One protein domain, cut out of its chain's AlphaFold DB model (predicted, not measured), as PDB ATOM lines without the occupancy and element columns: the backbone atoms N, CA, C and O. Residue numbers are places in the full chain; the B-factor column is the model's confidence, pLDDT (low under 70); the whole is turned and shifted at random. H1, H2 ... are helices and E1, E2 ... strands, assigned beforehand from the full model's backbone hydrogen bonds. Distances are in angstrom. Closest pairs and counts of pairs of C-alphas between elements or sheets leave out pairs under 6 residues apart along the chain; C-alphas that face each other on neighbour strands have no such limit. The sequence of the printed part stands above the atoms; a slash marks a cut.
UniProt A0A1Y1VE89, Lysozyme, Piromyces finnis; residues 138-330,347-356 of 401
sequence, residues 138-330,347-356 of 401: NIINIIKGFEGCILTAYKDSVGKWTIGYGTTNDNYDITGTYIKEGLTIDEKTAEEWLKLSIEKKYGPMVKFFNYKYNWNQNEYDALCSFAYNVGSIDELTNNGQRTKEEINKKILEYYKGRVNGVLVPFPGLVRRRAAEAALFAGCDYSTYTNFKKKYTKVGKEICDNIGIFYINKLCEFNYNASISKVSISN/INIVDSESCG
ATOM      1  N   ASN A 138     -15.370 -13.397  12.758       90.38
ATOM      2  CA  ASN A 138     -16.492 -13.688  13.653       90.38
ATOM      3  C   ASN A 138     -16.380 -12.912  14.973       90.38
ATOM      4  O   ASN A 138     -17.379 -12.321  15.385       90.38
ATOM      5  N   ILE A 139     -15.191 -12.849  15.600       95.31
ATOM      6  CA  ILE A 139     -14.968 -12.027  16.811       95.31
ATOM      7  C   ILE A 139     -15.272 -10.565  16.523       95.31
ATOM      8  O   ILE A 139     -15.956  -9.893  17.294       95.31
ATOM      9  N   ILE A 140     -14.734 -10.064  15.415       96.06
ATOM     10  CA  ILE A 140     -14.868  -8.658  15.061       96.06
ATOM     11  C   ILE A 140     -16.344  -8.337  14.826       96.06
ATOM     12  O   ILE A 140     -16.871  -7.419  15.448       96.06
ATOM     13  N   ASN A 141     -17.050  -9.146  14.042       93.31
ATOM     14  CA  ASN A 141     -18.456  -8.928  13.717       93.31
ATOM     15  C   ASN A 141     -19.375  -9.004  14.942       93.31
ATOM     16  O   ASN A 141     -20.252  -8.149  15.087       93.31
ATOM     17  N   ILE A 142     -19.182  -9.979  15.841       95.00
ATOM     18  CA  ILE A 142     -20.019 -10.077  17.046       95.00
ATOM     19  C   ILE A 142     -19.797  -8.874  17.972       95.00
ATOM     20  O   ILE A 142     -20.769  -8.339  18.498       95.00
ATOM     21  N   ILE A 143     -18.556  -8.398  18.136       96.25
ATOM     22  CA  ILE A 143     -18.276  -7.215  18.963       96.25
ATOM     23  C   ILE A 143     -18.843  -5.956  18.304       96.25
ATOM     24  O   ILE A 143     -19.563  -5.211  18.966       96.25
ATOM     25  N   LYS A 144     -18.612  -5.752  16.998       94.69
ATOM     26  CA  LYS A 144     -19.171  -4.617  16.238       94.69
ATOM     27  C   LYS A 144     -20.691  -4.519  16.414       94.69
ATOM     28  O   LYS A 144     -21.204  -3.430  16.660       94.69
ATOM     29  N   GLY A 145     -21.390  -5.655  16.341       92.25
ATOM     30  CA  GLY A 145     -22.844  -5.722  16.489       92.25
ATOM     31  C   GLY A 145     -23.369  -5.308  17.868       92.25
ATOM     32  O   GLY A 145     -24.495  -4.833  17.953       92.25
ATOM     33  N   PHE A 146     -22.580  -5.452  18.938       93.25
ATOM     34  CA  PHE A 146     -23.006  -5.076  20.293       93.25
ATOM     35  C   PHE A 146     -22.464  -3.730  20.774       93.25
ATOM     36  O   PHE A 146     -23.161  -3.051  21.521       93.25
ATOM     37  N   GLU A 147     -21.251  -3.342  20.377       93.12
ATOM     38  CA  GLU A 147     -20.657  -2.062  20.794       93.12
ATOM     39  C   GLU A 147     -21.185  -0.884  19.961       93.12
ATOM     40  O   GLU A 147     -21.322   0.227  20.471       93.12
ATOM     41  N   GLY A 148     -21.496  -1.112  18.677       91.06
ATOM     42  CA  GLY A 148     -21.737  -0.029  17.720       91.06
ATOM     43  C   GLY A 148     -20.474   0.801  17.441       91.06
ATOM     44  O   GLY A 148     -19.434   0.600  18.060       91.06
ATOM     45  N   CYS A 149     -20.536   1.728  16.481       95.50
ATOM     46  CA  CYS A 149     -19.384   2.552  16.094       95.50
ATOM     47  C   CYS A 149     -19.720   4.042  16.164       95.50
ATOM     48  O   CYS A 149     -20.618   4.505  15.460       95.50
ATOM     49  N   ILE A 150     -18.978   4.805  16.973       96.50
ATOM     50  CA  ILE A 150     -19.092   6.270  17.023       96.50
ATOM     51  C   ILE A 150     -17.741   6.892  16.664       96.50
ATOM     52  O   ILE A 150     -16.789   6.834  17.435       96.50
ATOM     53  N   LEU A 151     -17.659   7.500  15.480       98.12
ATOM     54  CA  LEU A 151     -16.401   7.977  14.889       98.12
ATOM     55  C   LEU A 151     -15.873   9.297  15.464       98.12
ATOM     56  O   LEU A 151     -14.738   9.672  15.185       98.12
ATOM     57  N   THR A 152     -16.663   9.978  16.291       97.62
ATOM     58  CA  THR A 152     -16.258  11.183  17.020       97.62
ATOM     59  C   THR A 152     -16.276  10.896  18.514       97.62
ATOM     60  O   THR A 152     -17.232  10.307  19.020       97.62
ATOM     61  N   ALA A 153     -15.229  11.309  19.226       97.38
ATOM     62  CA  ALA A 153     -15.116  11.081  20.660       97.38
ATOM     63  C   ALA A 153     -16.312  11.667  21.424       97.38
ATOM     64  O   ALA A 153     -16.694  12.822  21.227       97.38
ATOM     65  N   TYR A 154     -16.872  10.873  22.331       95.50
ATOM     66  CA  TYR A 154     -18.030  11.222  23.148       95.50
ATOM     67  C   TYR A 154     -17.801  10.812  24.606       95.50
ATOM     68  O   TYR A 154     -16.870  10.068  24.918       95.50
ATOM     69  N   LYS A 155     -18.633  11.321  25.516       93.06
ATOM     70  CA  LYS A 155     -18.657  10.870  26.909       93.06
ATOM     71  C   LYS A 155     -19.654   9.728  27.067       93.06
ATOM     72  O   LYS A 155     -20.817   9.894  26.708       93.06
ATOM     73  N   ASP A 156     -19.205   8.595  27.597       87.75
ATOM     74  CA  ASP A 156     -20.097   7.490  27.948       87.75
ATOM     75  C   ASP A 156     -20.959   7.807  29.188       87.75
ATOM     76  O   ASP A 156     -20.865   8.882  29.787       87.75
ATOM     77  N   SER A 157     -21.803   6.851  29.589       80.56
ATOM     78  CA  SER A 157     -22.719   7.000  30.734       80.56
ATOM     79  C   SER A 157     -22.035   7.297  32.079       80.56
ATOM     80  O   SER A 157     -22.699   7.773  32.998       80.56
ATOM     81  N   VAL A 158     -20.725   7.050  32.199       78.38
ATOM     82  CA  VAL A 158     -19.928   7.319  33.407       78.38
ATOM     83  C   VAL A 158     -18.945   8.482  33.214       78.38
ATOM     84  O   VAL A 158     -18.102   8.734  34.075       78.38
ATOM     85  N   GLY A 159     -19.046   9.218  32.104       86.56
ATOM     86  CA  GLY A 159     -18.228  10.397  31.830       86.56
ATOM     87  C   GLY A 159     -16.804  10.088  31.355       86.56
ATOM     88  O   GLY A 159     -15.952  10.989  31.372       86.56
ATOM     89  N   LYS A 160     -16.507   8.870  30.891       92.44
ATOM     90  CA  LYS A 160     -15.232   8.551  30.226       92.44
ATOM     91  C   LYS A 160     -15.287   8.926  28.746       92.44
ATOM     92  O   LYS A 160     -16.335   8.863  28.118       92.44
ATOM     93  N   TRP A 161     -14.154   9.383  28.208       96.06
ATOM     94  CA  TRP A 161     -14.028   9.647  26.771       96.06
ATOM     95  C   TRP A 161     -13.912   8.324  26.012       96.06
ATOM     96  O   TRP A 161     -12.997   7.545  26.291       96.06
ATOM     97  N   THR A 162     -14.806   8.130  25.046       95.12
ATOM     98  CA  THR A 162     -14.976   6.893  24.277       95.12
ATOM     99  C   THR A 162     -15.104   7.212  22.785       95.12
ATOM    100  O   THR A 162     -15.631   8.262  22.417       95.12
ATOM    101  N   ILE A 163     -14.597   6.342  21.911       97.19
ATOM    102  CA  ILE A 163     -14.658   6.476  20.445       97.19
ATOM    103  C   ILE A 163     -14.605   5.095  19.769       97.19
ATOM    104  O   ILE A 163     -14.153   4.116  20.366       97.19
ATOM    105  N   GLY A 164     -15.045   4.999  18.518       97.44
ATOM    106  CA  GLY A 164     -15.076   3.757  17.749       97.44
ATOM    107  C   GLY A 164     -15.984   2.720  18.406       97.44
ATOM    108  O   GLY A 164     -17.096   3.051  18.817       97.44
ATOM    109  N   TYR A 165     -15.481   1.490  18.536       96.44
ATOM    110  CA  TYR A 165     -16.171   0.349  19.150       96.44
ATOM    111  C   TYR A 165     -15.981   0.272  20.674       96.44
ATOM    112  O   TYR A 165     -15.699  -0.794  21.199       96.44
ATOM    113  N   GLY A 166     -16.079   1.395  21.393       93.94
ATOM    114  CA  GLY A 166     -15.899   1.414  22.855       93.94
ATOM    115  C   GLY A 166     -14.457   1.652  23.327       93.94
ATOM    116  O   GLY A 166     -14.125   1.389  24.482       93.94
ATOM    117  N   THR A 167     -13.585   2.174  22.462       95.56
ATOM    118  CA  THR A 167     -12.186   2.485  22.791       95.56
ATOM    119  C   THR A 167     -12.096   3.708  23.703       95.56
ATOM    120  O   THR A 167     -12.652   4.759  23.385       95.56
ATOM    121  N   THR A 168     -11.346   3.603  24.802       93.81
ATOM    122  CA  THR A 168     -11.150   4.687  25.785       93.81
ATOM    123  C   THR A 168      -9.663   5.009  25.984       93.81
ATOM    124  O   THR A 168      -8.790   4.389  25.381       93.81
ATOM    125  N   ASN A 169      -9.343   5.959  26.870       92.62
ATOM    126  CA  ASN A 169      -7.951   6.235  27.259       92.62
ATOM    127  C   ASN A 169      -7.260   5.064  27.976       92.62
ATOM    128  O   ASN A 169      -6.032   4.993  27.959       92.62
ATOM    129  N   ASP A 170      -8.017   4.100  28.512       89.00
ATOM    130  CA  ASP A 170      -7.464   2.856  29.071       89.00
ATOM    131  C   ASP A 170      -6.860   1.951  27.966       89.00
ATOM    132  O   ASP A 170      -6.267   0.907  28.248       89.00
ATOM    133  N   ASN A 171      -7.013   2.338  26.694       91.69
ATOM    134  CA  ASN A 171      -6.451   1.687  25.514       91.69
ATOM    135  C   ASN A 171      -5.287   2.478  24.886       91.69
ATOM    136  O   ASN A 171      -4.952   2.216  23.734       91.69
ATOM    137  N   TYR A 172      -4.654   3.418  25.600       89.75
ATOM    138  CA  TYR A 172      -3.560   4.233  25.048       89.75
ATOM    139  C   TYR A 172      -2.424   3.397  24.425       89.75
ATOM    140  O   TYR A 172      -1.944   3.722  23.344       89.75
ATOM    141  N   ASP A 173      -2.059   2.263  25.034       86.88
ATOM    142  CA  ASP A 173      -1.034   1.344  24.502       86.88
ATOM    143  C   ASP A 173      -1.419   0.694  23.155       86.88
ATOM    144  O   ASP A 173      -0.577   0.129  22.451       86.88
ATOM    145  N   ILE A 174      -2.704   0.745  22.796       89.94
ATOM    146  CA  ILE A 174      -3.251   0.263  21.525       89.94
ATOM    147  C   ILE A 174      -3.388   1.418  20.531       89.94
ATOM    148  O   ILE A 174      -2.998   1.265  19.377       89.94
ATOM    149  N   THR A 175      -3.943   2.551  20.967       92.00
ATOM    150  CA  THR A 175      -4.286   3.675  20.083       92.00
ATOM    151  C   THR A 175      -3.104   4.593  19.783       92.00
ATOM    152  O   THR A 175      -3.093   5.252  18.747       92.00
ATOM    153  N   GLY A 176      -2.136   4.686  20.700       91.81
ATOM    154  CA  GLY A 176      -1.042   5.659  20.655       91.81
ATOM    155  C   GLY A 176      -1.495   7.117  20.799       91.81
ATOM    156  O   GLY A 176      -0.719   8.025  20.509       91.81
ATOM    157  N   THR A 177      -2.746   7.369  21.204       93.50
ATOM    158  CA  THR A 177      -3.311   8.719  21.313       93.50
ATOM    159  C   THR A 177      -4.362   8.820  22.414       93.50
ATOM    160  O   THR A 177      -5.079   7.859  22.706       93.50
ATOM    161  N   TYR A 178      -4.474  10.008  23.012       95.62
ATOM    162  CA  TYR A 178      -5.502  10.305  24.004       95.62
ATOM    163  C   TYR A 178      -6.842  10.612  23.330       95.62
ATOM    164  O   TYR A 178      -6.957  11.538  22.524       95.62
ATOM    165  N   ILE A 179      -7.872   9.874  23.732       97.19
ATOM    166  CA  ILE A 179      -9.265  10.100  23.375       97.19
ATOM    167  C   ILE A 179      -9.781  11.290  24.185       97.19
ATOM    168  O   ILE A 179      -9.827  11.266  25.421       97.19
ATOM    169  N   LYS A 180     -10.133  12.360  23.479       96.38
ATOM    170  CA  LYS A 180     -10.574  13.639  24.038       96.38
ATOM    171  C   LYS A 180     -11.538  14.325  23.078       96.38
ATOM    172  O   LYS A 180     -11.667  13.909  21.929       96.38
ATOM    173  N   GLU A 181     -12.173  15.387  23.555       96.88
ATOM    174  CA  GLU A 181     -13.089  16.208  22.767       96.88
ATOM    175  C   GLU A 181     -12.509  16.595  21.399       96.88
ATOM    176  O   GLU A 181     -11.330  16.937  21.279       96.88
ATOM    177  N   GLY A 182     -13.347  16.517  20.364       95.75
ATOM    178  CA  GLY A 182     -12.991  16.878  18.991       95.75
ATOM    179  C   GLY A 182     -12.189  15.823  18.222       95.75
ATOM    180  O   GLY A 182     -12.061  15.949  17.005       95.75
ATOM    181  N   LEU A 183     -11.684  14.763  18.872       97.62
ATOM    182  CA  LEU A 183     -11.034  13.663  18.156       97.62
ATOM    183  C   LEU A 183     -12.051  12.948  17.256       97.62
ATOM    184  O   LEU A 183     -13.112  12.527  17.718       97.62
ATOM    185  N   THR A 184     -11.698  12.785  15.984       98.06
ATOM    186  CA  THR A 184     -12.467  12.022  14.994       98.06
ATOM    187  C   THR A 184     -11.542  11.026  14.304       98.06
ATOM    188  O   THR A 184     -10.377  11.338  14.058       98.06
ATOM    189  N   ILE A 185     -12.055   9.834  14.013       98.00
ATOM    190  CA  ILE A 185     -11.359   8.758  13.296       98.00
ATOM    191  C   ILE A 185     -12.242   8.240  12.158       98.00
ATOM    192  O   ILE A 185     -13.442   8.497  12.143       98.00
ATOM    193  N   ASP A 186     -11.671   7.505  11.210       97.69
ATOM    194  CA  ASP A 186     -12.457   6.761  10.225       97.69
ATOM    195  C   ASP A 186     -12.812   5.349  10.733       97.69
ATOM    196  O   ASP A 186     -12.288   4.864  11.742       97.69
ATOM    197  N   GLU A 187     -13.734   4.674  10.039       96.31
ATOM    198  CA  GLU A 187     -14.166   3.325  10.428       96.31
ATOM    199  C   GLU A 187     -13.016   2.313  10.373       96.31
ATOM    200  O   GLU A 187     -12.938   1.416  11.214       96.31
ATOM    201  N   LYS A 188     -12.079   2.489   9.433       97.12
ATOM    202  CA  LYS A 188     -10.902   1.629   9.299       97.12
ATOM    203  C   LYS A 188     -10.026   1.689  10.551       97.12
ATOM    204  O   LYS A 188      -9.636   0.643  11.063       97.12
ATOM    205  N   THR A 189      -9.768   2.887  11.068       97.06
ATOM    206  CA  THR A 189      -9.011   3.096  12.309       97.06
ATOM    207  C   THR A 189      -9.755   2.505  13.503       97.06
ATOM    208  O   THR A 189      -9.148   1.833  14.336       97.06
ATOM    209  N   ALA A 190     -11.077   2.695  13.580       97.69
ATOM    210  CA  ALA A 190     -11.890   2.103  14.642       97.69
ATOM    211  C   ALA A 190     -11.808   0.564  14.635       97.69
ATOM    212  O   ALA A 190     -11.650  -0.054  15.691       97.69
ATOM    213  N   GLU A 191     -11.879  -0.058  13.456       96.62
ATOM    214  CA  GLU A 191     -11.763  -1.510  13.304       96.62
ATOM    215  C   GLU A 191     -10.347  -2.018  13.604       96.62
ATOM    216  O   GLU A 191     -10.192  -3.055  14.250       96.62
ATOM    217  N   GLU A 192      -9.311  -1.287  13.194       96.75
ATOM    218  CA  GLU A 192      -7.921  -1.611  13.518       96.75
ATOM    219  C   GLU A 192      -7.677  -1.577  15.033       96.75
ATOM    220  O   GLU A 192      -7.114  -2.519  15.592       96.75
ATOM    221  N   TRP A 193      -8.170  -0.551  15.731       97.31
ATOM    222  CA  TRP A 193      -8.089  -0.478  17.192       97.31
ATOM    223  C   TRP A 193      -8.843  -1.616  17.878       97.31
ATOM    224  O   TRP A 193      -8.355  -2.159  18.876       97.31
ATOM    225  N   LEU A 194      -9.998  -2.023  17.345       97.62
ATOM    226  CA  LEU A 194     -10.724  -3.192  17.836       97.62
ATOM    227  C   LEU A 194      -9.899  -4.474  17.645       97.62
ATOM    228  O   LEU A 194      -9.675  -5.197  18.617       97.62
ATOM    229  N   LYS A 195      -9.380  -4.729  16.437       96.31
ATOM    230  CA  LYS A 195      -8.522  -5.891  16.133       96.31
ATOM    231  C   LYS A 195      -7.315  -5.950  17.066       96.31
ATOM    232  O   LYS A 195      -7.120  -6.954  17.751       96.31
ATOM    233  N   LEU A 196      -6.582  -4.845  17.196       93.06
ATOM    234  CA  LEU A 196      -5.428  -4.740  18.091       93.06
ATOM    235  C   LEU A 196      -5.803  -4.940  19.565       93.06
ATOM    236  O   LEU A 196      -5.021  -5.521  20.318       93.06
ATOM    237  N   SER A 197      -6.992  -4.504  19.990       94.00
ATOM    238  CA  SER A 197      -7.483  -4.759  21.349       94.00
ATOM    239  C   SER A 197      -7.667  -6.254  21.609       94.00
ATOM    240  O   SER A 197      -7.283  -6.747  22.673       94.00
ATOM    241  N   ILE A 198      -8.203  -7.000  20.643       95.69
ATOM    242  CA  ILE A 198      -8.304  -8.459  20.758       95.69
ATOM    243  C   ILE A 198      -6.912  -9.089  20.744       95.69
ATOM    244  O   ILE A 198      -6.597  -9.875  21.632       95.69
ATOM    245  N   GLU A 199      -6.044  -8.716  19.807       89.31
ATOM    246  CA  GLU A 199      -4.709  -9.313  19.677       89.31
ATOM    247  C   GLU A 199      -3.822  -9.085  20.904       89.31
ATOM    248  O   GLU A 199      -3.138 -10.005  21.358       89.31
ATOM    249  N   LYS A 200      -3.820  -7.862  21.444       85.19
ATOM    250  CA  LYS A 200      -2.858  -7.441  22.470       85.19
ATOM    251  C   LYS A 200      -3.390  -7.547  23.895       85.19
ATOM    252  O   LYS A 200      -2.584  -7.703  24.810       85.19
ATOM    253  N   LYS A 201      -4.709  -7.460  24.097       87.94
ATOM    254  CA  LYS A 201      -5.316  -7.397  25.437       87.94
ATOM    255  C   LYS A 201      -6.174  -8.620  25.738       87.94
ATOM    256  O   LYS A 201      -5.822  -9.401  26.615       87.94
ATOM    257  N   TYR A 202      -7.265  -8.821  25.003       94.12
ATOM    258  CA  TYR A 202      -8.288  -9.804  25.389       94.12
ATOM    259  C   TYR A 202      -7.967 -11.236  24.941       94.12
ATOM    260  O   TYR A 202      -8.105 -12.183  25.712       94.12
ATOM    261  N   GLY A 203      -7.449 -11.404  23.728       92.56
ATOM    262  CA  GLY A 203      -7.004 -12.686  23.192       92.56
ATOM    263  C   GLY A 203      -5.960 -13.382  24.072       92.56
ATOM    264  O   GLY A 203      -6.132 -14.566  24.370       92.56
ATOM    265  N   PRO A 204      -4.908 -12.686  24.543       88.38
ATOM    266  CA  PRO A 204      -3.949 -13.244  25.493       88.38
ATOM    267  C   PRO A 204      -4.576 -13.736  26.806       88.38
ATOM    268  O   PRO A 204      -4.170 -14.789  27.296       88.38
ATOM    269  N   MET A 205      -5.590 -13.044  27.344       89.06
ATOM    270  CA  MET A 205      -6.316 -13.490  28.547       89.06
ATOM    271  C   MET A 205      -7.049 -14.815  28.306       89.06
ATOM    272  O   MET A 205      -7.020 -15.705  29.150       89.06
ATOM    273  N   VAL A 206      -7.659 -14.988  27.130       94.62
ATOM    274  CA  VAL A 206      -8.328 -16.247  26.767       94.62
ATOM    275  C   VAL A 206      -7.315 -17.371  26.533       94.62
ATOM    276  O   VAL A 206      -7.457 -18.473  27.078       94.62
ATOM    277  N   LYS A 207      -6.252 -17.082  25.769       88.50
ATOM    278  CA  LYS A 207      -5.161 -18.027  25.471       88.50
ATOM    279  C   LYS A 207      -4.425 -18.490  26.725       88.50
ATOM    280  O   LYS A 207      -3.920 -19.611  26.743       88.50
ATOM    281  N   PHE A 208      -4.403 -17.678  27.782       84.62
ATOM    282  CA  PHE A 208      -3.829 -18.064  29.070       84.62
ATOM    283  C   PHE A 208      -4.447 -19.354  29.618       84.62
ATOM    284  O   PHE A 208      -3.726 -20.163  30.187       84.62
ATOM    285  N   PHE A 209      -5.743 -19.595  29.404       85.50
ATOM    286  CA  PHE A 209      -6.417 -20.814  29.861       85.50
ATOM    287  C   PHE A 209      -6.370 -21.972  28.852       85.50
ATOM    288  O   PHE A 209      -6.842 -23.072  29.152       85.50
ATOM    289  N   ASN A 210      -5.773 -21.771  27.674       85.44
ATOM    290  CA  ASN A 210      -5.796 -22.764  26.602       85.44
ATOM    291  C   ASN A 210      -5.102 -24.084  26.981       85.44
ATOM    292  O   ASN A 210      -5.512 -25.141  26.518       85.44
ATOM    293  N   TYR A 211      -4.113 -24.050  27.885       75.50
ATOM    294  CA  TYR A 211      -3.460 -25.263  28.406       75.50
ATOM    295  C   TYR A 211      -4.448 -26.256  29.030       75.50
ATOM    296  O   TYR A 211      -4.239 -27.463  28.956       75.50
ATOM    297  N   LYS A 212      -5.512 -25.746  29.661       81.81
ATOM    298  CA  LYS A 212      -6.509 -26.560  30.353       81.81
ATOM    299  C   LYS A 212      -7.620 -26.990  29.415       81.81
ATOM    300  O   LYS A 212      -8.068 -28.131  29.460       81.81
ATOM    301  N   TYR A 213      -8.104 -26.044  28.623       87.81
ATOM    302  CA  TYR A 213      -9.342 -26.238  27.890       87.81
ATOM    303  C   TYR A 213      -9.128 -26.676  26.449       87.81
ATOM    304  O   TYR A 213     -10.029 -27.299  25.896       87.81
ATOM    305  N   ASN A 214      -7.973 -26.384  25.845       86.75
ATOM    306  CA  ASN A 214      -7.732 -26.573  24.416       86.75
ATOM    307  C   ASN A 214      -8.911 -26.001  23.605       86.75
ATOM    308  O   ASN A 214      -9.748 -26.735  23.068       86.75
ATOM    309  N   TRP A 215      -9.049 -24.678  23.662       93.62
ATOM    310  CA  TRP A 215     -10.100 -23.928  22.998       93.62
ATOM    311  C   TRP A 215     -10.091 -24.207  21.498       93.62
ATOM    312  O   TRP A 215      -9.035 -24.216  20.865       93.62
ATOM    313  N   ASN A 216     -11.274 -24.391  20.923       94.31
ATOM    314  CA  ASN A 216     -11.458 -24.244  19.486       94.31
ATOM    315  C   ASN A 216     -11.676 -22.761  19.126       94.31
ATOM    316  O   ASN A 216     -11.837 -21.911  20.004       94.31
ATOM    317  N   GLN A 217     -11.695 -22.450  17.827       95.00
ATOM    318  CA  GLN A 217     -11.836 -21.072  17.353       95.00
ATOM    319  C   GLN A 217     -13.147 -20.414  17.819       95.00
ATOM    320  O   GLN A 217     -13.113 -19.280  18.270       95.00
ATOM    321  N   ASN A 218     -14.281 -21.119  17.803       96.75
ATOM    322  CA  ASN A 218     -15.563 -20.552  18.235       96.75
ATOM    323  C   ASN A 218     -15.592 -20.244  19.743       96.75
ATOM    324  O   ASN A 218     -16.120 -19.217  20.166       96.75
ATOM    325  N   GLU A 219     -15.007 -21.120  20.564       97.88
ATOM    326  CA  GLU A 219     -14.870 -20.901  22.009       97.88
ATOM    327  C   GLU A 219     -13.958 -19.706  22.294       97.88
ATOM    328  O   GLU A 219     -14.301 -18.847  23.107       97.88
ATOM    329  N   TYR A 220     -12.820 -19.618  21.598       97.62
ATOM    330  CA  TYR A 220     -11.923 -18.469  21.676       97.62
ATOM    331  C   TYR A 220     -12.635 -17.176  21.270       97.62
ATOM    332  O   TYR A 220     -12.518 -16.170  21.973       97.62
ATOM    333  N   ASP A 221     -13.417 -17.221  20.193       98.00
ATOM    334  CA  ASP A 221     -14.110 -16.063  19.654       98.00
ATOM    335  C   ASP A 221     -15.153 -15.510  20.631       98.00
ATOM    336  O   ASP A 221     -15.164 -14.315  20.949       98.00
ATOM    337  N   ALA A 222     -15.990 -16.401  21.163       98.38
ATOM    338  CA  ALA A 222     -16.994 -16.068  22.163       98.38
ATOM    339  C   ALA A 222     -16.369 -15.504  23.444       98.38
ATOM    340  O   ALA A 222     -16.823 -14.481  23.960       98.38
ATOM    341  N   LEU A 223     -15.303 -16.139  23.945       98.62
ATOM    342  CA  LEU A 223     -14.615 -15.696  25.157       98.62
ATOM    343  C   LEU A 223     -13.900 -14.355  24.963       98.62
ATOM    344  O   LEU A 223     -13.856 -13.564  25.902       98.62
ATOM    345  N   CYS A 224     -13.377 -14.060  23.769       98.31
ATOM    346  CA  CYS A 224     -12.802 -12.749  23.467       98.31
ATOM    347  C   CYS A 224     -13.872 -11.655  23.443       98.31
ATOM    348  O   CYS A 224     -13.636 -10.578  23.987       98.31
ATOM    349  N   SER A 225     -15.049 -11.926  22.870       98.44
ATOM    350  CA  SER A 225     -16.177 -10.982  22.896       98.44
ATOM    351  C   SER A 225     -16.691 -10.726  24.317       98.44
ATOM    352  O   SER A 225     -16.895  -9.570  24.707       98.44
ATOM    353  N   PHE A 226     -16.789 -11.786  25.126       98.50
ATOM    354  CA  PHE A 226     -17.121 -11.684  26.546       98.50
ATOM    355  C   PHE A 226     -16.080 -10.848  27.301       98.50
ATOM    356  O   PHE A 226     -16.433  -9.905  28.008       98.50
ATOM    357  N   ALA A 227     -14.789 -11.152  27.118       97.25
ATOM    358  CA  ALA A 227     -13.689 -10.434  27.759       97.25
ATOM    359  C   ALA A 227     -13.633  -8.962  27.340       97.25
ATOM    360  O   ALA A 227     -13.316  -8.120  28.172       97.25
ATOM    361  N   TYR A 228     -13.975  -8.640  26.090       96.38
ATOM    362  CA  TYR A 228     -14.060  -7.259  25.619       96.38
ATOM    363  C   TYR A 228     -15.095  -6.454  26.416       96.38
ATOM    364  O   TYR A 228     -14.840  -5.313  26.786       96.38
ATOM    365  N   ASN A 229     -16.239  -7.070  26.727       95.38
ATOM    366  CA  ASN A 229     -17.318  -6.434  27.481       95.38
ATOM    367  C   ASN A 229     -17.068  -6.367  28.989       95.38
ATOM    368  O   ASN A 229     -17.379  -5.366  29.626       95.38
ATOM    369  N   VAL A 230     -16.598  -7.474  29.565       92.69
ATOM    370  CA  VAL A 230     -16.511  -7.672  31.021       92.69
ATOM    371  C   VAL A 230     -15.122  -7.306  31.555       92.69
ATOM    372  O   VAL A 230     -14.969  -6.995  32.730       92.69
ATOM    373  N   GLY A 231     -14.102  -7.319  30.700       91.12
ATOM    374  CA  GLY A 231     -12.715  -6.991  31.029       91.12
ATOM    375  C   GLY A 231     -11.830  -8.197  31.365       91.12
ATOM    376  O   GLY A 231     -10.611  -8.056  31.371       91.12
ATOM    377  N   SER A 232     -12.404  -9.378  31.628       91.25
ATOM    378  CA  SER A 232     -11.665 -10.613  31.944       91.25
ATOM    379  C   SER A 232     -12.546 -11.861  31.772       91.25
ATOM    380  O   SER A 232     -13.772 -11.764  31.736       91.25
ATOM    381  N   ILE A 233     -11.920 -13.044  31.704       95.56
ATOM    382  CA  ILE A 233     -12.597 -14.351  31.802       95.56
ATOM    383  C   ILE A 233     -12.259 -15.116  33.091       95.56
ATOM    384  O   ILE A 233     -12.687 -16.259  33.259       95.56
ATOM    385  N   ASP A 234     -11.493 -14.531  34.012       89.12
ATOM    386  CA  ASP A 234     -11.035 -15.231  35.219       89.12
ATOM    387  C   ASP A 234     -12.214 -15.683  36.082       89.12
ATOM    388  O   ASP A 234     -12.324 -16.861  36.423       89.12
ATOM    389  N   GLU A 235     -13.143 -14.774  36.387       92.81
ATOM    390  CA  GLU A 235     -14.333 -15.118  37.164       92.81
ATOM    391  C   GLU A 235     -15.235 -16.085  36.395       92.81
ATOM    392  O   GLU A 235     -15.722 -17.053  36.979       92.81
ATOM    393  N   LEU A 236     -15.388 -15.896  35.078       96.81
ATOM    394  CA  LEU A 236     -16.182 -16.769  34.209       96.81
ATOM    395  C   LEU A 236     -15.652 -18.210  34.203       96.81
ATOM    396  O   LEU A 236     -16.433 -19.160  34.254       96.81
ATOM    397  N   THR A 237     -14.333 -18.394  34.203       91.62
ATOM    398  CA  THR A 237     -13.694 -19.718  34.267       91.62
ATOM    399  C   THR A 237     -13.497 -20.227  35.696       91.62
ATOM    400  O   THR A 237     -13.028 -21.352  35.881       91.62
ATOM    401  N   ASN A 238     -13.841 -19.421  36.706       92.56
ATOM    402  CA  ASN A 238     -13.468 -19.620  38.106       92.56
ATOM    403  C   ASN A 238     -11.965 -19.904  38.259       92.56
ATOM    404  O   ASN A 238     -11.571 -20.921  38.826       92.56
ATOM    405  N   ASN A 239     -11.120 -19.059  37.666       84.38
ATOM    406  CA  ASN A 239      -9.668 -19.239  37.598       84.38
ATOM    407  C   ASN A 239      -9.275 -20.631  37.085       84.38
ATOM    408  O   ASN A 239      -8.376 -21.290  37.609       84.38
ATOM    409  N   GLY A 240      -9.989 -21.099  36.062       84.62
ATOM    410  CA  GLY A 240      -9.767 -22.413  35.488       84.62
ATOM    411  C   GLY A 240     -10.435 -23.564  36.239       84.62
ATOM    412  O   GLY A 240     -10.165 -24.693  35.874       84.62
ATOM    413  N   GLN A 241     -11.252 -23.368  37.276       86.75
ATOM    414  CA  GLN A 241     -11.865 -24.489  38.011       86.75
ATOM    415  C   GLN A 241     -13.141 -25.044  37.358       86.75
ATOM    416  O   GLN A 241     -13.512 -26.176  37.654       86.75
ATOM    417  N   ARG A 242     -13.796 -24.287  36.469       95.31
ATOM    418  CA  ARG A 242     -14.996 -24.755  35.756       95.31
ATOM    419  C   ARG A 242     -14.655 -25.673  34.583       95.31
ATOM    420  O   ARG A 242     -13.558 -25.640  34.039       95.31
ATOM    421  N   THR A 243     -15.610 -26.491  34.172       96.50
ATOM    422  CA  THR A 243     -15.614 -27.197  32.886       96.50
ATOM    423  C   THR A 243     -16.076 -26.263  31.762       96.50
ATOM    424  O   THR A 243     -16.651 -25.203  32.016       96.50
ATOM    425  N   LYS A 244     -15.873 -26.650  30.494       97.31
ATOM    426  CA  LYS A 244     -16.389 -25.875  29.348       97.31
ATOM    427  C   LYS A 244     -17.912 -25.727  29.376       97.31
ATOM    428  O   LYS A 244     -18.431 -24.669  29.032       97.31
ATOM    429  N   GLU A 245     -18.619 -26.768  29.806       96.00
ATOM    430  CA  GLU A 245     -20.078 -26.750  29.907       96.00
ATOM    431  C   GLU A 245     -20.556 -25.778  30.996       96.00
ATOM    432  O   GLU A 245     -21.463 -24.978  30.769       96.00
ATOM    433  N   GLU A 246     -19.899 -25.782  32.160       97.62
ATOM    434  CA  GLU A 246     -20.181 -24.824  33.233       97.62
ATOM    435  C   GLU A 246     -19.865 -23.387  32.817       97.62
ATOM    436  O   GLU A 246     -20.618 -22.478  33.160       97.62
ATOM    437  N   ILE A 247     -18.786 -23.171  32.058       98.50
ATOM    438  CA  ILE A 247     -18.456 -21.860  31.483       98.50
ATOM    439  C   ILE A 247     -19.577 -21.391  30.560       98.50
ATOM    440  O   ILE A 247     -20.065 -20.277  30.734       98.50
ATOM    441  N   ASN A 248     -20.027 -22.234  29.627       98.25
ATOM    442  CA  ASN A 248     -21.090 -21.877  28.691       98.25
ATOM    443  C   ASN A 248     -22.391 -21.488  29.411       98.25
ATOM    444  O   ASN A 248     -22.973 -20.447  29.113       98.25
ATOM    445  N   LYS A 249     -22.785 -22.268  30.425       96.94
ATOM    446  CA  LYS A 249     -23.931 -21.952  31.293       96.94
ATOM    447  C   LYS A 249     -23.726 -20.631  32.036       96.94
ATOM    448  O   LYS A 249     -24.641 -19.812  32.091       96.94
ATOM    449  N   LYS A 250     -22.523 -20.389  32.567       97.88
ATOM    450  CA  LYS A 250     -22.207 -19.166  33.313       97.88
ATOM    451  C   LYS A 250     -22.226 -17.911  32.456       97.88
ATOM    452  O   LYS A 250     -22.638 -16.888  32.987       97.88
ATOM    453  N   ILE A 251     -21.875 -17.968  31.166       98.56
ATOM    454  CA  ILE A 251     -21.980 -16.811  30.253       98.56
ATOM    455  C   ILE A 251     -23.385 -16.192  30.336       98.56
ATOM    456  O   ILE A 251     -23.512 -14.975  30.471       98.56
ATOM    457  N   LEU A 252     -24.434 -17.023  30.342       97.75
ATOM    458  CA  LEU A 252     -25.830 -16.576  30.373       97.75
ATOM    459  C   LEU A 252     -26.203 -15.795  31.638       97.75
ATOM    460  O   LEU A 252     -27.160 -15.032  31.602       97.75
ATOM    461  N   GLU A 253     -25.467 -15.937  32.742       95.94
ATOM    462  CA  GLU A 253     -25.759 -15.250  34.008       95.94
ATOM    463  C   GLU A 253     -25.264 -13.791  34.038       95.94
ATOM    464  O   GLU A 253     -25.749 -12.990  34.840       95.94
ATOM    465  N   TYR A 254     -24.369 -13.401  33.125       96.31
ATOM    466  CA  TYR A 254     -23.779 -12.055  33.042       96.31
ATOM    467  C   TYR A 254     -24.668 -11.067  32.263       96.31
ATOM    468  O   TYR A 254     -24.200 -10.323  31.397       96.31
ATOM    469  N   TYR A 255     -25.972 -11.070  32.555       93.75
ATOM    470  CA  TYR A 255     -26.979 -10.238  31.884       93.75
ATOM    471  C   TYR A 255     -27.373  -8.970  32.659       93.75
ATOM    472  O   TYR A 255     -28.297  -8.253  32.266       93.75
ATOM    473  N   LYS A 256     -26.705  -8.706  33.785       89.38
ATOM    474  CA  LYS A 256     -26.971  -7.560  34.658       89.38
ATOM    475  C   LYS A 256     -25.824  -6.557  34.597       89.38
ATOM    476  O   LYS A 256     -24.663  -6.949  34.555       89.38
ATOM    477  N   GLY A 257     -26.159  -5.275  34.654       84.38
ATOM    478  CA  GLY A 257     -25.217  -4.163  34.787       84.38
ATOM    479  C   GLY A 257     -25.550  -3.331  36.023       84.38
ATOM    480  O   GLY A 257     -26.611  -3.508  36.622       84.38
ATOM    481  N   ARG A 258     -24.654  -2.429  36.434       82.19
ATOM    482  CA  ARG A 258     -24.906  -1.554  37.587       82.19
ATOM    483  C   ARG A 258     -25.604  -0.265  37.156       82.19
ATOM    484  O   ARG A 258     -25.068   0.475  36.342       82.19
ATOM    485  N   VAL A 259     -26.744   0.030  37.774       77.25
ATOM    486  CA  VAL A 259     -27.425   1.333  37.716       77.25
ATOM    487  C   VAL A 259     -27.505   1.856  39.139       77.25
ATOM    488  O   VAL A 259     -28.061   1.187  40.005       77.25
ATOM    489  N   ASN A 260     -26.899   3.015  39.407       78.81
ATOM    490  CA  ASN A 260     -26.842   3.605  40.752       78.81
ATOM    491  C   ASN A 260     -26.336   2.619  41.831       78.81
ATOM    492  O   ASN A 260     -26.838   2.581  42.948       78.81
ATOM    493  N   GLY A 261     -25.361   1.773  41.473       80.12
ATOM    494  CA  GLY A 261     -24.779   0.762  42.366       80.12
ATOM    495  C   GLY A 261     -25.567  -0.549  42.492       80.12
ATOM    496  O   GLY A 261     -25.047  -1.498  43.075       80.12
ATOM    497  N   VAL A 262     -26.764  -0.651  41.906       81.81
ATOM    498  CA  VAL A 262     -27.623  -1.847  41.964       81.81
ATOM    499  C   VAL A 262     -27.509  -2.653  40.672       81.81
ATOM    500  O   VAL A 262     -27.506  -2.087  39.582       81.81
ATOM    501  N   LEU A 263     -27.426  -3.983  40.779       86.81
ATOM    502  CA  LEU A 263     -27.427  -4.875  39.617       86.81
ATOM    503  C   LEU A 263     -28.833  -5.001  39.022       86.81
ATOM    504  O   LEU A 263     -29.717  -5.606  39.630       86.81
ATOM    505  N   VAL A 264     -29.003  -4.495  37.803       84.62
ATOM    506  CA  VAL A 264     -30.261  -4.506  37.052       84.62
ATOM    507  C   VAL A 264     -30.085  -5.322  35.763       84.62
ATOM    508  O   VAL A 264     -29.055  -5.179  35.101       84.62
ATOM    509  N   PRO A 265     -31.034  -6.206  35.401       87.62
ATOM    510  CA  PRO A 265     -31.044  -6.897  34.110       87.62
ATOM    511  C   PRO A 265     -31.128  -5.935  32.915       87.62
ATOM    512  O   PRO A 265     -31.933  -5.010  32.933       87.62
ATOM    513  N   PHE A 266     -30.364  -6.200  31.851       86.25
ATOM    514  CA  PHE A 266     -30.426  -5.434  30.601       86.25
ATOM    515  C   PHE A 266     -30.778  -6.333  29.407       86.25
ATOM    516  O   PHE A 266     -30.070  -7.321  29.179       86.25
ATOM    517  N   PRO A 267     -31.782  -5.974  28.578       88.31
ATOM    518  CA  PRO A 267     -32.111  -6.720  27.361       88.31
ATOM    519  C   PRO A 267     -30.918  -6.877  26.408       88.31
ATOM    520  O   PRO A 267     -30.690  -7.959  25.865       88.31
ATOM    521  N   GLY A 268     -30.103  -5.825  26.259       88.69
ATOM    522  CA  GLY A 268     -28.885  -5.856  25.444       88.69
ATOM    523  C   GLY A 268     -27.854  -6.877  25.940       88.69
ATOM    524  O   GLY A 268     -27.293  -7.624  25.139       88.69
ATOM    525  N   LEU A 269     -27.660  -6.991  27.261       92.38
ATOM    526  CA  LEU A 269     -26.757  -7.997  27.827       92.38
ATOM    527  C   LEU A 269     -27.340  -9.408  27.711       92.38
ATOM    528  O   LEU A 269     -26.598 -10.329  27.391       92.38
ATOM    529  N   VAL A 270     -28.653  -9.591  27.881       95.00
ATOM    530  CA  VAL A 270     -29.307 -10.888  27.620       95.00
ATOM    531  C   VAL A 270     -29.035 -11.360  26.190       95.00
ATOM    532  O   VAL A 270     -28.597 -12.495  25.998       95.00
ATOM    533  N   ARG A 271     -29.225 -10.485  25.193       96.31
ATOM    534  CA  ARG A 271     -28.908 -10.794  23.788       96.31
ATOM    535  C   ARG A 271     -27.438 -11.151  23.606       96.31
ATOM    536  O   ARG A 271     -27.128 -12.162  22.983       96.31
ATOM    537  N   ARG A 272     -26.540 -10.324  24.146       97.88
ATOM    538  CA  ARG A 272     -25.094 -10.503  23.999       97.88
ATOM    539  C   ARG A 272     -24.613 -11.816  24.596       97.88
ATOM    540  O   ARG A 272     -23.919 -12.571  23.923       97.88
ATOM    541  N   ARG A 273     -25.036 -12.125  25.821       98.38
ATOM    542  CA  ARG A 273     -24.679 -13.375  26.495       98.38
ATOM    543  C   ARG A 273     -25.248 -14.597  25.775       98.38
ATOM    544  O   ARG A 273     -24.541 -15.591  25.654       98.38
ATOM    545  N   ALA A 274     -26.468 -14.522  25.239       98.00
ATOM    546  CA  ALA A 274     -27.022 -15.599  24.418       98.00
ATOM    547  C   ALA A 274     -26.222 -15.806  23.118       98.00
ATOM    548  O   ALA A 274     -25.918 -16.944  22.766       98.00
ATOM    549  N   ALA A 275     -25.809 -14.724  22.446       98.12
ATOM    550  CA  ALA A 275     -24.971 -14.791  21.248       98.12
ATOM    551  C   ALA A 275     -23.598 -15.421  21.526       98.12
ATOM    552  O   ALA A 275     -23.176 -16.329  20.813       98.12
ATOM    553  N   GLU A 276     -22.917 -14.974  22.582       98.56
ATOM    554  CA  GLU A 276     -21.616 -15.506  22.996       98.56
ATOM    555  C   GLU A 276     -21.722 -16.977  23.425       98.56
ATOM    556  O   GLU A 276     -20.915 -17.799  22.995       98.56
ATOM    557  N   ALA A 277     -22.743 -17.349  24.206       98.50
ATOM    558  CA  ALA A 277     -22.970 -18.739  24.598       98.50
ATOM    559  C   ALA A 277     -23.278 -19.633  23.386       98.50
ATOM    560  O   ALA A 277     -22.773 -20.755  23.303       98.50
ATOM    561  N   ALA A 278     -24.066 -19.142  22.425       97.94
ATOM    562  CA  ALA A 278     -24.367 -19.869  21.198       97.94
ATOM    563  C   ALA A 278     -23.113 -20.072  20.347       97.94
ATOM    564  O   ALA A 278     -22.838 -21.202  19.943       97.94
ATOM    565  N   LEU A 279     -22.316 -19.018  20.144       97.94
ATOM    566  CA  LEU A 279     -21.047 -19.107  19.428       97.94
ATOM    567  C   LEU A 279     -20.110 -20.111  20.113       97.94
ATOM    568  O   LEU A 279     -19.643 -21.040  19.459       97.94
ATOM    569  N   PHE A 280     -19.931 -20.016  21.432       98.31
ATOM    570  CA  PHE A 280     -19.105 -20.946  22.210       98.31
ATOM    571  C   PHE A 280     -19.539 -22.411  22.029       98.31
ATOM    572  O   PHE A 280     -18.700 -23.299  21.896       98.31
ATOM    573  N   ALA A 281     -20.848 -22.672  21.984       97.00
ATOM    574  CA  ALA A 281     -21.414 -24.007  21.792       97.00
ATOM    575  C   ALA A 281     -21.441 -24.477  20.317       97.00
ATOM    576  O   ALA A 281     -21.923 -25.582  20.025       97.00
ATOM    577  N   GLY A 282     -20.965 -23.656  19.373       95.19
ATOM    578  CA  GLY A 282     -21.055 -23.921  17.935       95.19
ATOM    579  C   GLY A 282     -22.502 -23.977  17.434       95.19
ATOM    580  O   GLY A 282     -22.854 -24.861  16.655       95.19
ATOM    581  N   CYS A 283     -23.361 -23.112  17.963       94.94
ATOM    582  CA  CYS A 283     -24.733 -22.883  17.524       94.94
ATOM    583  C   CYS A 283     -24.797 -21.629  16.635       94.94
ATOM    584  O   CYS A 283     -23.900 -20.786  16.673       94.94
ATOM    585  N   ASP A 284     -25.885 -21.465  15.879       91.19
ATOM    586  CA  ASP A 284     -26.156 -20.198  15.196       91.19
ATOM    587  C   ASP A 284     -26.410 -19.083  16.224       91.19
ATOM    588  O   ASP A 284     -27.362 -19.142  17.006       91.19
ATOM    589  N   TYR A 285     -25.551 -18.064  16.220       92.88
ATOM    590  CA  TYR A 285     -25.677 -16.900  17.093       92.88
ATOM    591  C   TYR A 285     -26.390 -15.716  16.417       92.88
ATOM    592  O   TYR A 285     -26.732 -14.738  17.091       92.88
ATOM    593  N   SER A 286     -26.660 -15.795  15.106       88.31
ATOM    594  CA  SER A 286     -27.255 -14.699  14.326       88.31
ATOM    595  C   SER A 286     -28.665 -14.332  14.796       88.31
ATOM    596  O   SER A 286     -29.104 -13.186  14.683       88.31
ATOM    597  N   THR A 287     -29.375 -15.302  15.375       86.38
ATOM    598  CA  THR A 287     -30.693 -15.114  15.992       86.38
ATOM    599  C   THR A 287     -30.671 -14.025  17.073       86.38
ATOM    600  O   THR A 287     -31.591 -13.210  17.144       86.38
ATOM    601  N   TYR A 288     -29.596 -13.950  17.860       91.44
ATOM    602  CA  TYR A 288     -29.476 -13.025  18.992       91.44
ATOM    603  C   TYR A 288     -28.902 -11.664  18.578       91.44
ATOM    604  O   TYR A 288     -29.330 -10.622  19.090       91.44
ATOM    605  N   THR A 289     -27.961 -11.650  17.624       86.38
ATOM    606  CA  THR A 289     -27.396 -10.399  17.088       86.38
ATOM    607  C   THR A 289     -28.434  -9.621  16.288       86.38
ATOM    608  O   THR A 289     -28.486  -8.407  16.420       86.38
ATOM    609  N   ASN A 290     -29.334 -10.303  15.569       86.06
ATOM    610  CA  ASN A 290     -30.413  -9.680  14.787       86.06
ATOM    611  C   ASN A 290     -31.705  -9.427  15.589       86.06
ATOM    612  O   ASN A 290     -32.744  -9.145  15.001       86.06
ATOM    613  N   PHE A 291     -31.666  -9.577  16.917       86.75
ATOM    614  CA  PHE A 291     -32.802  -9.365  17.824       86.75
ATOM    615  C   PHE A 291     -34.097 -10.109  17.457       86.75
ATOM    616  O   PHE A 291     -35.203  -9.578  17.590       86.75
ATOM    617  N   LYS A 292     -34.000 -11.353  16.985       83.69
ATOM    618  CA  LYS A 292     -35.202 -12.106  16.619       83.69
ATOM    619  C   LYS A 292     -35.976 -12.501  17.875       83.69
ATOM    620  O   LYS A 292     -35.524 -13.335  18.646       83.69
ATOM    621  N   LYS A 293     -37.206 -12.007  18.029       85.94
ATOM    622  CA  LYS A 293     -38.119 -12.359  19.140       85.94
ATOM    623  C   LYS A 293     -38.765 -13.754  18.982       85.94
ATOM    624  O   LYS A 293     -39.757 -14.069  19.629       85.94
ATOM    625  N   LYS A 294     -38.225 -14.604  18.106       86.88
ATOM    626  CA  LYS A 294     -38.690 -15.974  17.873       86.88
ATOM    627  C   LYS A 294     -37.502 -16.922  17.853       86.88
ATOM    628  O   LYS A 294     -36.532 -16.667  17.140       86.88
ATOM    629  N   TYR A 295     -37.618 -18.029  18.576       87.50
ATOM    630  CA  TYR A 295     -36.645 -19.114  18.553       87.50
ATOM    631  C   TYR A 295     -37.283 -20.410  18.049       87.50
ATOM    632  O   TYR A 295     -38.357 -20.808  18.499       87.50
ATOM    633  N   THR A 296     -36.607 -21.092  17.130       85.88
ATOM    634  CA  THR A 296     -37.026 -22.403  16.627       85.88
ATOM    635  C   THR A 296     -36.090 -23.461  17.186       85.88
ATOM    636  O   THR A 296     -34.891 -23.396  16.925       85.88
ATOM    637  N   LYS A 297     -36.633 -24.430  17.935       86.81
ATOM    638  CA  LYS A 297     -35.838 -25.535  18.485       86.81
ATOM    639  C   LYS A 297     -35.189 -26.323  17.352       86.81
ATOM    640  O   LYS A 297     -35.879 -26.764  16.430       86.81
ATOM    641  N   VAL A 298     -33.878 -26.498  17.446       87.75
ATOM    642  CA  VAL A 298     -33.041 -27.195  16.459       87.75
ATOM    643  C   VAL A 298     -32.730 -28.636  16.866       87.75
ATOM    644  O   VAL A 298     -32.100 -29.362  16.103       87.75
ATOM    645  N   GLY A 299     -33.150 -29.068  18.062       84.19
ATOM    646  CA  GLY A 299     -32.949 -30.434  18.555       84.19
ATOM    647  C   GLY A 299     -31.557 -30.688  19.144       84.19
ATOM    648  O   GLY A 299     -31.249 -31.815  19.526       84.19
ATOM    649  N   LYS A 300     -30.715 -29.653  19.243       89.94
ATOM    650  CA  LYS A 300     -29.427 -29.697  19.945       89.94
ATOM    651  C   LYS A 300     -29.616 -29.060  21.316       89.94
ATOM    652  O   LYS A 300     -29.702 -27.839  21.409       89.94
ATOM    653  N   GLU A 301     -29.632 -29.888  22.361       91.62
ATOM    654  CA  GLU A 301     -30.005 -29.508  23.733       91.62
ATOM    655  C   GLU A 301     -29.341 -28.208  24.210       91.62
ATOM    656  O   GLU A 301     -30.024 -27.295  24.663       91.62
ATOM    657  N   ILE A 302     -28.018 -28.077  24.051       93.69
ATOM    658  CA  ILE A 302     -27.298 -26.863  24.462       93.69
ATOM    659  C   ILE A 302     -27.758 -25.613  23.697       93.69
ATOM    660  O   ILE A 302     -27.919 -24.559  24.305       93.69
ATOM    661  N   CYS A 303     -28.031 -25.719  22.392       94.25
ATOM    662  CA  CYS A 303     -28.534 -24.597  21.599       94.25
ATOM    663  C   CYS A 303     -29.970 -24.248  21.996       94.25
ATOM    664  O   CYS A 303     -30.285 -23.070  22.167       94.25
ATOM    665  N   ASP A 304     -30.811 -25.267  22.179       91.31
ATOM    666  CA  ASP A 304     -32.212 -25.095  22.554       91.31
ATOM    667  C   ASP A 304     -32.331 -24.453  23.939       91.31
ATOM    668  O   ASP A 304     -33.136 -23.543  24.122       91.31
ATOM    669  N   ASN A 305     -31.479 -24.839  24.892       94.06
ATOM    670  CA  ASN A 305     -31.430 -24.236  26.224       94.06
ATOM    671  C   ASN A 305     -31.047 -22.750  26.177       94.06
ATOM    672  O   ASN A 305     -31.644 -21.945  26.892       94.06
ATOM    673  N   ILE A 306     -30.097 -22.363  25.318       96.62
ATOM    674  CA  ILE A 306     -29.727 -20.953  25.115       96.62
ATOM    675  C   ILE A 306     -30.900 -20.173  24.502       96.62
ATOM    676  O   ILE A 306     -31.225 -19.080  24.968       96.62
ATOM    677  N   GLY A 307     -31.568 -20.745  23.498       93.69
ATOM    678  CA  GLY A 307     -32.737 -20.139  22.861       93.69
ATOM    679  C   GLY A 307     -33.916 -19.964  23.819       93.69
ATOM    680  O   GLY A 307     -34.514 -18.890  23.871       93.69
ATOM    681  N   ILE A 308     -34.208 -20.981  24.632       91.75
ATOM    682  CA  ILE A 308     -35.242 -20.930  25.676       91.75
ATOM    683  C   ILE A 308     -34.901 -19.856  26.712       91.75
ATOM    684  O   ILE A 308     -35.756 -19.031  27.032       91.75
ATOM    685  N   PHE A 309     -33.657 -19.820  27.207       94.56
ATOM    686  CA  PHE A 309     -33.201 -18.772  28.124       94.56
ATOM    687  C   PHE A 309     -33.444 -17.377  27.540       94.56
ATOM    688  O   PHE A 309     -33.999 -16.509  28.215       94.56
ATOM    689  N   TYR A 310     -33.051 -17.176  26.282       94.50
ATOM    690  CA  TYR A 310     -33.181 -15.899  25.600       94.50
ATOM    691  C   TYR A 310     -34.642 -15.451  25.501       94.50
ATOM    692  O   TYR A 310     -34.964 -14.340  25.925       94.50
ATOM    693  N   ILE A 311     -35.532 -16.320  25.010       92.56
ATOM    694  CA  ILE A 311     -36.954 -15.988  24.870       92.56
ATOM    695  C   ILE A 311     -37.594 -15.738  26.235       92.56
ATOM    696  O   ILE A 311     -38.241 -14.709  26.400       92.56
ATOM    697  N   ASN A 312     -37.336 -16.580  27.240       90.44
ATOM    698  CA  ASN A 312     -37.872 -16.376  28.590       90.44
ATOM    699  C   ASN A 312     -37.449 -15.023  29.174       90.44
ATOM    700  O   ASN A 312     -38.269 -14.313  29.752       90.44
ATOM    701  N   LYS A 313     -36.190 -14.618  28.981       90.19
ATOM    702  CA  LYS A 313     -35.727 -13.303  29.434       90.19
ATOM    703  C   LYS A 313     -36.382 -12.158  28.671       90.19
ATOM    704  O   LYS A 313     -36.708 -11.150  29.285       90.19
ATOM    705  N   LEU A 314     -36.615 -12.300  27.367       87.62
ATOM    706  CA  LEU A 314     -37.392 -11.314  26.615       87.62
ATOM    707  C   LEU A 314     -38.827 -11.190  27.151       87.62
ATOM    708  O   LEU A 314     -39.308 -10.069  27.311       87.62
ATOM    709  N   CYS A 315     -39.469 -12.307  27.501       86.19
ATOM    710  CA  CYS A 315     -40.782 -12.304  28.150       86.19
ATOM    711  C   CYS A 315     -40.767 -11.535  29.476       86.19
ATOM    712  O   CYS A 315     -41.660 -10.734  29.731       86.19
ATOM    713  N   GLU A 316     -39.746 -11.751  30.314       87.75
ATOM    714  CA  GLU A 316     -39.577 -11.034  31.589       87.75
ATOM    715  C   GLU A 316     -39.430  -9.514  31.395       87.75
ATOM    716  O   GLU A 316     -39.788  -8.740  32.279       87.75
ATOM    717  N   PHE A 317     -38.942  -9.078  30.230       83.75
ATOM    718  CA  PHE A 317     -38.880  -7.670  29.827       83.75
ATOM    719  C   PHE A 317     -40.137  -7.182  29.084       83.75
ATOM    720  O   PHE A 317     -40.121  -6.085  28.528       83.75
ATOM    721  N   ASN A 318     -41.221  -7.961  29.075       85.62
ATOM    722  CA  ASN A 318     -42.487  -7.672  28.389       85.62
ATOM    723  C   ASN A 318     -42.393  -7.581  26.855       85.62
ATOM    724  O   ASN A 318     -43.257  -6.976  26.217       85.62
ATOM    725  N   TYR A 319     -41.387  -8.195  26.228       80.88
ATOM    726  CA  TYR A 319     -41.398  -8.356  24.774       80.88
ATOM    727  C   TYR A 319     -42.351  -9.480  24.368       80.88
ATOM    728  O   TYR A 319     -42.368 -10.541  24.987       80.88
ATOM    729  N   ASN A 320     -43.072  -9.280  23.260       84.75
ATOM    730  CA  ASN A 320     -43.802 -10.359  22.605       84.75
ATOM    731  C   ASN A 320     -42.804 -11.306  21.921       84.75
ATOM    732  O   ASN A 320     -42.235 -10.960  20.880       84.75
ATOM    733  N   ALA A 321     -42.558 -12.460  22.538       86.06
ATOM    734  CA  ALA A 321     -41.577 -13.432  22.079       86.06
ATOM    735  C   ALA A 321     -42.147 -14.859  22.076       86.06
ATOM    736  O   ALA A 321     -43.073 -15.176  22.823       86.06
ATOM    737  N   SER A 322     -41.626 -15.723  21.198       84.19
ATOM    738  CA  SER A 322     -42.164 -17.079  21.018       84.19
ATOM    739  C   SER A 322     -41.108 -18.152  20.776       84.19
ATOM    740  O   SER A 322     -40.055 -17.909  20.181       84.19
ATOM    741  N   ILE A 323     -41.424 -19.368  21.213       83.19
ATOM    742  CA  ILE A 323     -40.639 -20.576  20.961       83.19
ATOM    743  C   ILE A 323     -41.474 -21.512  20.100       83.19
ATOM    744  O   ILE A 323     -42.591 -21.853  20.471       83.19
ATOM    745  N   SER A 324     -40.925 -21.957  18.972       82.44
ATOM    746  CA  SER A 324     -41.545 -22.964  18.106       82.44
ATOM    747  C   SER A 324     -40.759 -24.271  18.091       82.44
ATOM    748  O   SER A 324     -39.524 -24.264  18.106       82.44
ATOM    749  N   LYS A 325     -41.467 -25.403  18.018       71.94
ATOM    750  CA  LYS A 325     -40.875 -26.739  17.859       71.94
ATOM    751  C   LYS A 325     -41.019 -27.233  16.417       71.94
ATOM    752  O   LYS A 325     -42.105 -27.163  15.846       71.94
ATOM    753  N   VAL A 326     -39.931 -27.761  15.854       60.34
ATOM    754  CA  VAL A 326     -39.950 -28.486  14.574       60.34
ATOM    755  C   VAL A 326     -40.196 -29.967  14.845       60.34
ATOM    756  O   VAL A 326     -39.509 -30.559  15.679       60.34
ATOM    757  N   SER A 327     -41.138 -30.579  14.130       49.06
ATOM    758  CA  SER A 327     -41.208 -32.038  14.003       49.06
ATOM    759  C   SER A 327     -40.665 -32.456  12.638       49.06
ATOM    760  O   SER A 327     -41.187 -32.015  11.614       49.06
ATOM    761  N   ILE A 328     -39.654 -33.322  12.613       46.16
ATOM    762  CA  ILE A 328     -39.202 -33.979  11.382       46.16
ATOM    763  C   ILE A 328     -40.029 -35.260  11.241       46.16
ATOM    764  O   ILE A 328     -39.888 -36.179  12.049       46.16
ATOM    765  N   SER A 329     -40.923 -35.327  10.252       40.91
ATOM    766  CA  SER A 329     -41.601 -36.580   9.911       40.91
ATOM    767  C   SER A 329     -40.614 -37.490   9.180       40.91
ATOM    768  O   SER A 329     -40.311 -37.263   8.011       40.91
ATOM    769  N   ASN A 330     -40.122 -38.535   9.846       40.56
ATOM    770  CA  ASN A 330     -39.300 -39.577   9.221       40.56
ATOM    771  C   ASN A 330     -40.156 -40.541   8.376       40.56
ATOM    772  O   ASN A 330     -40.112 -41.753   8.577       40.56
ATOM    773  N   ILE A 347     -40.219 -28.773   6.828       39.94
ATOM    774  CA  ILE A 347     -40.196 -28.382   8.245       39.94
ATOM    775  C   ILE A 347     -41.617 -27.966   8.648       39.94
ATOM    776  O   ILE A 347     -42.043 -26.850   8.355       39.94
ATOM    777  N   ASN A 348     -42.336 -28.831   9.367       43.00
ATOM    778  CA  ASN A 348     -43.623 -28.484   9.976       43.00
ATOM    779  C   ASN A 348     -43.415 -27.938  11.405       43.00
ATOM    780  O   ASN A 348     -42.800 -28.596  12.251       43.00
ATOM    781  N   ILE A 349     -43.918 -26.725  11.673       46.56
ATOM    782  CA  ILE A 349     -43.974 -26.120  13.016       46.56
ATOM    783  C   ILE A 349     -45.257 -26.610  13.690       46.56
ATOM    784  O   ILE A 349     -46.341 -26.308  13.202       46.56
ATOM    785  N   VAL A 350     -45.134 -27.361  14.787       44.91
ATOM    786  CA  VAL A 350     -46.285 -28.070  15.384       44.91
ATOM    787  C   VAL A 350     -46.841 -27.371  16.618       44.91
ATOM    788  O   VAL A 350     -48.048 -27.365  16.800       44.91
ATOM    789  N   ASP A 351     -45.989 -26.712  17.409       52.19
ATOM    790  CA  ASP A 351     -46.393 -26.051  18.653       52.19
ATOM    791  C   ASP A 351     -45.611 -24.747  18.847       52.19
ATOM    792  O   ASP A 351     -44.388 -24.715  18.632       52.19
ATOM    793  N   SER A 352     -46.304 -23.677  19.258       51.72
ATOM    794  CA  SER A 352     -45.702 -22.394  19.636       51.72
ATOM    795  C   SER A 352     -46.159 -21.942  21.022       51.72
ATOM    796  O   SER A 352     -47.348 -21.711  21.230       51.72
ATOM    797  N   GLU A 353     -45.215 -21.751  21.938       60.75
ATOM    798  CA  GLU A 353     -45.453 -21.082  23.221       60.75
ATOM    799  C   GLU A 353     -45.080 -19.603  23.060       60.75
ATOM    800  O   GLU A 353     -43.953 -19.288  22.662       60.75
ATOM    801  N   SER A 354     -46.027 -18.696  23.308       60.16
ATOM    802  CA  SER A 354     -45.817 -17.246  23.256       60.16
ATOM    803  C   SER A 354     -46.039 -16.605  24.622       60.16
ATOM    804  O   SER A 354     -46.878 -17.038  25.412       60.16
ATOM    805  N   CYS A 355     -45.284 -15.548  24.892       60.00
ATOM    806  CA  CYS A 355     -45.455 -14.697  26.059       60.00
ATOM    807  C   CYS A 355     -45.754 -13.267  25.589       60.00
ATOM    808  O   CYS A 355     -45.027 -12.707  24.770       60.00
ATOM    809  N   GLY A 356     -46.845 -12.680  26.082       41.47
ATOM    810  CA  GLY A 356     -47.236 -11.306  25.766       41.47
ATOM    811  C   GLY A 356     -48.726 -11.066  26.001       41.47
ATOM    812  O   GLY A 356     -49.567 -11.782  25.463       41.47
TER     813      GLY A 356
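What this domain is: This is residues 138 to 330 and 347 to 356 of the 401 residues of the protein "Lysozyme" of Piromyces finnis (UniProt A0A1Y1VE89). Nearly aligned helices form the body, with H8 in its middle between H5 and H10, and at one end H10 covers one face of a small sheet, E5 E6 E7. Toward the other end H3 crosses H5 and reaches the hairpin E1 E2 and H2; a second hairpin, E3 E4, lies near the start of H8. The printed part has 203 residues, with ten named helices and seven named strands in the order H1 E1 E2 H2 H3 H4 H5 H6 H7 E3 E4 H8 H9 E5 H10 E6 E7. The class is mixed, as is the sheet E5 E6 E7; the whole is compact, radius of gyration of the C-alphas 18.4 A, spans 60 by 41 by 35 A.

How they stand to each other: Inner strand E6, residues 321 to 327, is parallel to E5, 294 to 297 (N 295 to O 322, 2.9 A), and antiparallel to E7, 348 to 355 (N 323 to O 353, 2.9 A). H10, 301 to 316, is on one face, making two layers, helix over sheet, at a height of 8.4 A. E5, H10, E6 form a strand-helix-strand unit, parallel neighbours joined through a helix, with a right-handed crossover. The hub H8, 267 to 280, touches H10 (closest C-alphas Ala 274 and Ile 306, 6.0 A), H9, 286 to 289 (Arg 271 and Tyr 288, 5.3 A), H7, 244 to 251 (Asn 248 and Ala 277, 5.5 A), and H5, 217 to 230 (Glu 219 and Phe 280, 4.2 A). H1, 138 to 147, touches H5 (Ile 139 and Asp 221, 5.0 A); H1, H5 and H8 are a bundle, helices side by side. H3, 187 to 208, touches H5 with residues 198 to 207 alone (Tyr 202 and Cys 224, 5.7 A), about perpendicular at 75 degrees, and H2, 169 to 175 (Thr 175 and Trp 193, 6.3 A). Hairpins E1, 150 to 155, with E2, 161 to 164, and E3, 256 to 259, with E4, 262 to 265, have N 154 to O 162 and N 257 to O 264 at 2.9 A. H6, 234 to 237, touches H7; H4, 210 to 213, meets H3 only through their link. O i to N i+4 pairs are within hydrogen-bond range throughout H1, H5, H7, H8 and H10, in 14 of 18 in H3, and in 1 of 3 in H2, where 3 of 4 i+3 pairs are.

Where its parts are: H1 begins at C-alpha 138 (-16.492, -13.688, 13.653); E7, 21.3 A long, ends at C-alpha 355 (-45.455, -14.697, 26.059). H3, 30.2 A, has a kink of 27 degrees near residue 198.

The domain as a whole: Residues 331 to 346 are not printed, and C-alphas 330 and 347 are 11.3 A apart. The link H2 to H3 is long. Residues 326 to 330 and 347 to 356 have pLDDT under 70.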